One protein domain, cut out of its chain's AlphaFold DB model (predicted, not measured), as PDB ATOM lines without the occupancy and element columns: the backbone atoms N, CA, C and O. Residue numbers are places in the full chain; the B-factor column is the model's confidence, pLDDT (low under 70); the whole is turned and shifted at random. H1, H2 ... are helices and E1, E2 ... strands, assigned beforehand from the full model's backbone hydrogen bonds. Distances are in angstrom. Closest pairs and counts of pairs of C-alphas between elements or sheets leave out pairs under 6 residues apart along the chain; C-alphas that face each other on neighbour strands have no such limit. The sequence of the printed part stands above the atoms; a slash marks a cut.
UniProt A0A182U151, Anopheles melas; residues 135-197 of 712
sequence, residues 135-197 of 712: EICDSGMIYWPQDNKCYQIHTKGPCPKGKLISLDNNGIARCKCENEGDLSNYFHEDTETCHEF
ATOM      1  N   GLU A 135      83.257  62.301 100.712       86.56
ATOM      2  CA  GLU A 135      82.954  63.082 101.917       86.56
ATOM      3  C   GLU A 135      82.083  62.261 102.884       86.56
ATOM      4  O   GLU A 135      81.409  61.305 102.487       86.56
ATOM      5  N   ILE A 136      82.120  62.613 104.172       87.56
ATOM      6  CA  ILE A 136      81.364  61.922 105.222       87.56
ATOM      7  C   ILE A 136      79.989  62.583 105.343       87.56
ATOM      8  O   ILE A 136      79.894  63.744 105.733       87.56
ATOM      9  N   CYS A 137      78.941  61.833 105.017       90.12
ATOM     10  CA  CYS A 137      77.549  62.240 105.195       90.12
ATOM     11  C   CYS A 137      77.002  61.825 106.575       90.12
ATOM     12  O   CYS A 137      77.601  61.002 107.270       90.12
ATOM     13  N   ASP A 138      75.825  62.344 106.935       90.88
ATOM     14  CA  ASP A 138      75.075  61.928 108.127       90.88
ATOM     15  C   ASP A 138      74.705  60.431 108.125       90.88
ATOM     16  O   ASP A 138      74.697  59.752 107.094       90.88
ATOM     17  N   SER A 139      74.346  59.894 109.294       86.06
ATOM     18  CA  SER A 139      73.997  58.479 109.460       86.06
ATOM     19  C   SER A 139      72.840  58.044 108.548       86.06
ATOM     20  O   SER A 139      71.730  58.563 108.653       86.06
ATOM     21  N   GLY A 140      73.090  57.054 107.681       85.94
ATOM     22  CA  GLY A 140      72.122  56.555 106.693       85.94
ATOM     23  C   GLY A 140      72.156  57.277 105.336       85.94
ATOM     24  O   GLY A 140      71.452  56.867 104.412       85.94
ATOM     25  N   MET A 141      72.991  58.307 105.188       92.81
ATOM     26  CA  MET A 141      73.267  58.988 103.922       92.81
ATOM     27  C   MET A 141      74.588  58.489 103.314       92.81
ATOM     28  O   MET A 141      75.522  58.131 104.030       92.81
ATOM     29  N   ILE A 142      74.690  58.497 101.984       92.25
ATOM     30  CA  ILE A 142      75.909  58.173 101.233       92.25
ATOM     31  C   ILE A 142      76.204  59.245 100.175       92.25
ATOM     32  O   ILE A 142      75.296  59.806  99.561       92.25
ATOM     33  N   TYR A 143      77.489  59.545  99.984       93.31
ATOM     34  CA  TYR A 143      77.963  60.621  99.110       93.31
ATOM     35  C   TYR A 143      77.912  60.222  97.631       93.31
ATOM     36  O   TYR A 143      78.512  59.217  97.238       93.31
ATOM     37  N   TRP A 144      77.244  61.024  96.800       93.75
ATOM     38  CA  TRP A 144      77.179  60.843  95.351       93.75
ATOM     39  C   TRP A 144      78.236  61.704  94.637       93.75
ATOM     40  O   TRP A 144      78.118  62.931  94.594       93.75
ATOM     41  N   PRO A 145      79.272  61.104  94.016       90.69
ATOM     42  CA  PRO A 145      80.416  61.888  93.551       90.69
ATOM     43  C   PRO A 145      80.176  62.762  92.307       90.69
ATOM     44  O   PRO A 145      81.083  63.493  91.917       90.69
ATOM     45  N   GLN A 146      79.016  62.657  91.641       88.81
ATOM     46  CA  GLN A 146      78.757  63.322  90.349       88.81
ATOM     47  C   GLN A 146      78.249  64.765  90.496       88.81
ATOM     48  O   GLN A 146      78.568  65.611  89.662       88.81
ATOM     49  N   ASP A 147      77.466  65.033  91.541       88.81
ATOM     50  CA  ASP A 147      76.934  66.353  91.912       88.81
ATOM     51  C   ASP A 147      77.461  66.843  93.274       88.81
ATOM     52  O   ASP A 147      77.281  68.015  93.608       88.81
ATOM     53  N   ASN A 148      78.208  65.992  93.992       88.12
ATOM     54  CA  ASN A 148      78.776  66.229  95.323       88.12
ATOM     55  C   ASN A 148      77.699  66.377  96.418       88.12
ATOM     56  O   ASN A 148      77.860  67.170  97.343       88.12
ATOM     57  N   LYS A 149      76.586  65.632  96.319       91.25
ATOM     58  CA  LYS A 149      75.512  65.626  97.329       91.25
ATOM     59  C   LYS A 149      75.412  64.308  98.093       91.25
ATOM     60  O   LYS A 149      75.687  63.231  97.571       91.25
ATOM     61  N   CYS A 150      74.953  64.394  99.337       93.06
ATOM     62  CA  CYS A 150      74.564  63.243 100.148       93.06
ATOM     63  C   CYS A 150      73.127  62.807  99.818       93.06
ATOM     64  O   CYS A 150      72.230  63.644  99.729       93.06
ATOM     65  N   TYR A 151      72.902  61.499  99.670       93.94
ATOM     66  CA  TYR A 151      71.588  60.899  99.416       93.94
ATOM     67  C   TYR A 151      71.337  59.719 100.355       93.94
ATOM     68  O   TYR A 151      72.258  58.968 100.672       93.94
ATOM     69  N   GLN A 152      70.090  59.520 100.776       93.06
ATOM     70  CA  GLN A 152      69.734  58.446 101.703       93.06
ATOM     71  C   GLN A 152      69.884  57.073 101.035       93.06
ATOM     72  O   GLN A 152      69.432  56.869  99.904       93.06
ATOM     73  N   ILE A 153      70.526  56.129 101.726       91.75
ATOM     74  CA  ILE A 153      70.789  54.789 101.193       91.75
ATOM     75  C   ILE A 153      69.481  54.054 100.854       91.75
ATOM     76  O   ILE A 153      68.474  54.196 101.544       91.75
ATOM     77  N   HIS A 154      69.498  53.292  99.759       92.75
ATOM     78  CA  HIS A 154      68.349  52.577  99.193       92.75
ATOM     79  C   HIS A 154      67.164  53.460  98.761       92.75
ATOM     80  O   HIS A 154      66.098  52.937  98.445       92.75
ATOM     81  N   THR A 155      67.354  54.778  98.643       93.19
ATOM     82  CA  THR A 155      66.438  55.634  97.870       93.19
ATOM     83  C   THR A 155      66.783  55.615  96.380       93.19
ATOM     84  O   THR A 155      67.848  55.146  95.970       93.19
ATOM     85  N   LYS A 156      65.906  56.147  95.526       92.75
ATOM     86  CA  LYS A 156      66.218  56.384  94.112       92.75
ATOM     87  C   LYS A 156      67.286  57.466  93.953       92.75
ATOM     88  O   LYS A 156      68.166  57.319  93.113       92.75
ATOM     89  N   GLY A 157      67.208  58.559  94.716       90.19
ATOM     90  CA  GLY A 157      68.127  59.698  94.601       90.19
ATOM     91  C   GLY A 157      68.357  60.136  93.134       90.19
ATOM     92  O   GLY A 157      67.377  60.385  92.420       90.19
ATOM     93  N   PRO A 158      69.616  60.195  92.652       92.81
ATOM     94  CA  PRO A 158      69.958  60.543  91.268       92.81
ATOM     95  C   PRO A 158      69.803  59.379  90.263       92.81
ATOM     96  O   PRO A 158      70.102  59.542  89.078       92.81
ATOM     97  N   CYS A 159      69.360  58.192  90.692       94.25
ATOM     98  CA  CYS A 159      69.351  56.990  89.862       94.25
ATOM     99  C   CYS A 159      68.223  56.940  88.811       94.25
ATOM    100  O   CYS A 159      67.122  57.473  89.012       94.25
ATOM    101  N   PRO A 160      68.460  56.241  87.678       92.12
ATOM    102  CA  PRO A 160      67.400  55.895  86.738       92.12
ATOM    103  C   PRO A 160      66.373  54.958  87.393       92.12
ATOM    104  O   PRO A 160      66.694  54.210  88.315       92.12
ATOM    105  N   LYS A 161      65.134  54.977  86.884       90.06
ATOM    106  CA  LYS A 161      64.029  54.141  87.389       90.06
ATOM    107  C   LYS A 161      64.421  52.658  87.464       90.06
ATOM    108  O   LYS A 161      65.055  52.146  86.545       90.06
ATOM    109  N   GLY A 162      63.987  51.982  88.529       92.00
ATOM    110  CA  GLY A 162      64.272  50.565  88.762       92.00
ATOM    111  C   GLY A 162      65.672  50.267  89.311       92.00
ATOM    112  O   GLY A 162      66.064  49.102  89.365       92.00
ATOM    113  N   LYS A 163      66.431  51.299  89.702       94.75
ATOM    114  CA  LYS A 163      67.692  51.183  90.442       94.75
ATOM    115  C   LYS A 163      67.685  52.132  91.632       94.75
ATOM    116  O   LYS A 163      67.148  53.235  91.542       94.75
ATOM    117  N   LEU A 164      68.329  51.701  92.709       94.88
ATOM    118  CA  LEU A 164      68.456  52.448  93.957       94.88
ATOM    119  C   LEU A 164      69.928  52.766  94.223       94.88
ATOM    120  O   LEU A 164      70.829  52.108  93.688       94.88
ATOM    121  N   ILE A 165      70.171  53.790  95.034       93.69
ATOM    122  CA  ILE A 165      71.511  54.174  95.460       93.69
ATOM    123  C   ILE A 165      71.992  53.215  96.560       93.69
ATOM    124  O   ILE A 165      71.324  53.000  97.572       93.69
ATOM    125  N   SER A 166      73.151  52.601  96.350       93.25
ATOM    126  CA  SER A 166      73.802  51.716  97.319       93.25
ATOM    127  C   SER A 166      75.320  51.813  97.156       93.25
ATOM    128  O   SER A 166      75.808  52.412  96.193       93.25
ATOM    129  N   LEU A 167      76.088  51.268  98.094       90.44
ATOM    130  CA  LEU A 167      77.547  51.259  98.003       90.44
ATOM    131  C   LEU A 167      78.024  50.129  97.080       90.44
ATOM    132  O   LEU A 167      77.449  49.042  97.030       90.44
ATOM    133  N   ASP A 168      79.087  50.387  96.322       88.38
ATOM    134  CA  ASP A 168      79.828  49.344  95.623       88.38
ATOM    135  C   ASP A 168      80.913  48.728  96.520       88.38
ATOM    136  O   ASP A 168      81.238  49.231  97.597       88.38
ATOM    137  N   ASN A 169      81.522  47.642  96.046       88.81
ATOM    138  CA  ASN A 169      82.558  46.891  96.757       88.81
ATOM    139  C   ASN A 169      83.868  47.696  96.980       88.81
ATOM    140  O   ASN A 169      84.853  47.139  97.458       88.81
ATOM    141  N   ASN A 170      83.906  48.984  96.612       87.88
ATOM    142  CA  ASN A 170      84.997  49.927  96.851       87.88
ATOM    143  C   ASN A 170      84.626  51.038  97.853       87.88
ATOM    144  O   ASN A 170      85.444  51.931  98.079       87.88
ATOM    145  N   GLY A 171      83.408  51.019  98.408       86.94
ATOM    146  CA  GLY A 171      82.884  52.075  99.279       86.94
ATOM    147  C   GLY A 171      82.372  53.312  98.532       86.94
ATOM    148  O   GLY A 171      82.264  54.375  99.136       86.94
ATOM    149  N   ILE A 172      82.075  53.208  97.230       90.75
ATOM    150  CA  ILE A 172      81.617  54.334  96.399       90.75
ATOM    151  C   ILE A 172      80.138  54.141  96.057       90.75
ATOM    152  O   ILE A 172      79.736  53.060  95.629       90.75
ATOM    153  N   ALA A 173      79.320  55.185  96.204       92.50
ATOM    154  CA  ALA A 173      77.905  55.115  95.850       92.50
ATOM    155  C   ALA A 173      77.706  54.842  94.344       92.50
ATOM    156  O   ALA A 173      78.298  55.502  93.487       92.50
ATOM    157  N   ARG A 174      76.843  53.875  94.013       91.69
ATOM    158  CA  ARG A 174      76.434  53.521  92.647       91.69
ATOM    159  C   ARG A 174      74.940  53.192  92.582       91.69
ATOM    160  O   ARG A 174      74.343  52.725  93.545       91.69
ATOM    161  N   CYS A 175      74.355  53.374  91.400       93.94
ATOM    162  CA  CYS A 175      72.991  52.937  91.108       93.94
ATOM    163  C   CYS A 175      72.966  51.444  90.764       93.94
ATOM    164  O   CYS A 175      73.394  51.046  89.673       93.94
ATOM    165  N   LYS A 176      72.445  50.631  91.681       93.12
ATOM    166  CA  LYS A 176      72.397  49.166  91.599       93.12
ATOM    167  C   LYS A 176      70.955  48.648  91.620       93.12
ATOM    168  O   LYS A 176      70.018  49.360  91.977       93.12
ATOM    169  N   CYS A 177      70.795  47.394  91.215       94.31
ATOM    170  CA  CYS A 177      69.650  46.564  91.562       94.31
ATOM    171  C   CYS A 177      70.083  45.101  91.466       94.31
ATOM    172  O   CYS A 177      70.589  44.689  90.424       94.31
ATOM    173  N   GLU A 178      69.936  44.366  92.563       91.88
ATOM    174  CA  GLU A 178      70.429  43.003  92.773       91.88
ATOM    175  C   GLU A 178      69.356  42.254  93.595       91.88
ATOM    176  O   GLU A 178      68.788  42.832  94.520       91.88
ATOM    177  N   ASN A 179      69.041  41.000  93.241       91.31
ATOM    178  CA  ASN A 179      68.045  40.168  93.949       91.31
ATOM    179  C   ASN A 179      68.602  39.554  95.254       91.31
ATOM    180  O   ASN A 179      67.883  38.927  96.025       91.31
ATOM    181  N   GLU A 180      69.898  39.731  95.503       88.62
ATOM    182  CA  GLU A 180      70.633  39.219  96.659       88.62
ATOM    183  C   GLU A 180      71.308  40.384  97.402       88.62
ATOM    184  O   GLU A 180      71.447  41.486  96.864       88.62
ATOM    185  N   GLY A 181      71.712  40.161  98.655       87.56
ATOM    186  CA  GLY A 181      72.282  41.210  99.507       87.56
ATOM    187  C   GLY A 181      71.266  42.290  99.901       87.56
ATOM    188  O   GLY A 181      70.058  42.051  99.922       87.56
ATOM    189  N   ASP A 182      71.753  43.488 100.220       86.81
ATOM    190  CA  ASP A 182      70.967  44.543 100.882       86.81
ATOM    191  C   ASP A 182      69.778  45.064 100.050       86.81
ATOM    192  O   ASP A 182      68.764  45.499 100.600       86.81
ATOM    193  N   LEU A 183      69.873  44.975  98.717       92.00
ATOM    194  CA  LEU A 183      68.828  45.408  97.781       92.00
ATOM    195  C   LEU A 183      67.730  44.361  97.536       92.00
ATOM    196  O   LEU A 183      66.679  44.723  97.005       92.00
ATOM    197  N   SER A 184      67.912  43.109  97.973       90.94
ATOM    198  CA  SER A 184      66.938  42.014  97.796       90.94
ATOM    199  C   SER A 184      65.535  42.353  98.318       90.94
ATOM    200  O   SER A 184      64.532  42.041  97.677       90.94
ATOM    201  N   ASN A 185      65.453  43.074  99.441       91.38
ATOM    202  CA  ASN A 185      64.192  43.528 100.033       91.38
ATOM    203  C   ASN A 185      63.440  44.546  99.159       91.38
ATOM    204  O   ASN A 185      62.230  44.681  99.297       91.38
ATOM    205  N   TYR A 186      64.135  45.245  98.260       93.88
ATOM    206  CA  TYR A 186      63.578  46.257  97.358       93.88
ATOM    207  C   TYR A 186      63.363  45.732  95.929       93.88
ATOM    208  O   TYR A 186      62.822  46.450  95.086       93.88
ATOM    209  N   PHE A 187      63.808  44.505  95.641       94.81
ATOM    210  CA  PHE A 187      63.719  43.867  94.331       94.81
ATOM    211  C   PHE A 187      62.288  43.397  94.034       94.81
ATOM    212  O   PHE A 187      61.663  42.719  94.852       94.81
ATOM    213  N   HIS A 188      61.777  43.735  92.849       94.38
ATOM    214  CA  HIS A 188      60.494  43.259  92.340       94.38
ATOM    215  C   HIS A 188      60.709  42.192  91.260       94.38
ATOM    216  O   HIS A 188      61.266  42.477  90.196       94.38
ATOM    217  N   GLU A 189      60.255  40.970  91.551       90.81
ATOM    218  CA  GLU A 189      60.576  39.755  90.791       90.81
ATOM    219  C   GLU A 189      60.083  39.821  89.330       90.81
ATOM    220  O   GLU A 189      60.872  39.584  88.420       90.81
ATOM    221  N   ASP A 190      58.840  40.254  89.079       89.88
ATOM    222  CA  ASP A 190      58.247  40.291  87.725       89.88
ATOM    223  C   ASP A 190      58.883  41.327  86.774       89.88
ATOM    224  O   ASP A 190      58.632  41.304  85.567       89.88
ATOM    225  N   THR A 191      59.649  42.289  87.300       91.19
ATOM    226  CA  THR A 191      60.193  43.416  86.516       91.19
ATOM    227  C   THR A 191      61.700  43.609  86.675       91.19
ATOM    228  O   THR A 191      62.206  44.643  86.237       91.19
ATOM    229  N   GLU A 192      62.399  42.673  87.327       93.00
ATOM    230  CA  GLU A 192      63.857  42.661  87.562       93.00
ATOM    231  C   GLU A 192      64.443  44.018  88.015       93.00
ATOM    232  O   GLU A 192      65.524  44.439  87.598       93.00
ATOM    233  N   THR A 193      63.695  44.760  88.835       94.81
ATOM    234  CA  THR A 193      63.990  46.165  89.162       94.81
ATOM    235  C   THR A 193      63.689  46.498  90.614       94.81
ATOM    236  O   THR A 193      62.803  45.915  91.233       94.81
ATOM    237  N   CYS A 194      64.434  47.466  91.148       95.31
ATOM    238  CA  CYS A 194      64.432  47.823  92.560       95.31
ATOM    239  C   CYS A 194      63.760  49.178  92.772       95.31
ATOM    240  O   CYS A 194      64.054  50.137  92.048       95.31
ATOM    241  N   HIS A 195      62.866  49.255  93.757       94.81
ATOM    242  CA  HIS A 195      61.994  50.411  93.980       94.81
ATOM    243  C   HIS A 195      61.861  50.731  95.469       94.81
ATOM    244  O   HIS A 195      61.956  49.847  96.314       94.81
ATOM    245  N   GLU A 196      61.631  51.999  95.792       93.62
ATOM    246  CA  GLU A 196      61.473  52.458  97.175       93.62
ATOM    247  C   GLU A 196      60.130  52.015  97.763       93.62
ATOM    248  O   GLU A 196      59.093  52.081  97.090       93.62
ATOM    249  N   PHE A 197      60.124  51.607  99.034       93.50
ATOM    250  CA  PHE A 197      58.888  51.242  99.722       93.50
ATOM    251  C   PHE A 197      57.927  52.422  99.829       93.50
ATOM    252  O   PHE A 197      58.330  53.569 100.006       93.50
TER     253      PHE A 197
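What this domain is: This is residues 135 to 197 of the 712 residues of a protein of Anopheles melas (UniProt A0A182U151). Little regular structure: a row of two small strand hairpins, E1-E2 at one end and E3-E4 in the middle, then the short helix H1 and a loop pairing residues 187 to 188 with 193 to 194. The 63 printed residues run E1, E2, E3, E4, H1; both sheets are antiparallel and the class is mixed, with 22 residues in named elements. The whole is compact, radius of gyration of the C-alphas 11.3 A, but elongated, spanning 36 by 19 by 18 A.

How they stand to each other: E1, residues 141 to 144, and E2, residues 149 to 152, form an antiparallel hairpin at 139 degrees; N 142 and O 151, 2.8 A, are within hydrogen-bond range. E3, residues 164 to 167, and E4, residues 173 to 176, form another at 133 degrees, with N 174 and O 166 at 2.8 A. The closest C-alphas of E1 and E4, Trp 144 and Ala 173, are 5.8 A apart. H1, residues 181 to 186, and E3 are near each other. H1 has 0 of 2 O i to N i+4 pairs within range, but 2 of 3 O i to N i+3.

Where its parts are: E1 begins at C-alpha 141 (73.267, 58.988, 103.922); H1, 10.3 A long, ends at C-alpha 186 (63.578, 46.257, 97.358).

The domain as a whole: The printed part has no cut. The E2 to E3 link is long. No printed residue is under 70 in pLDDT.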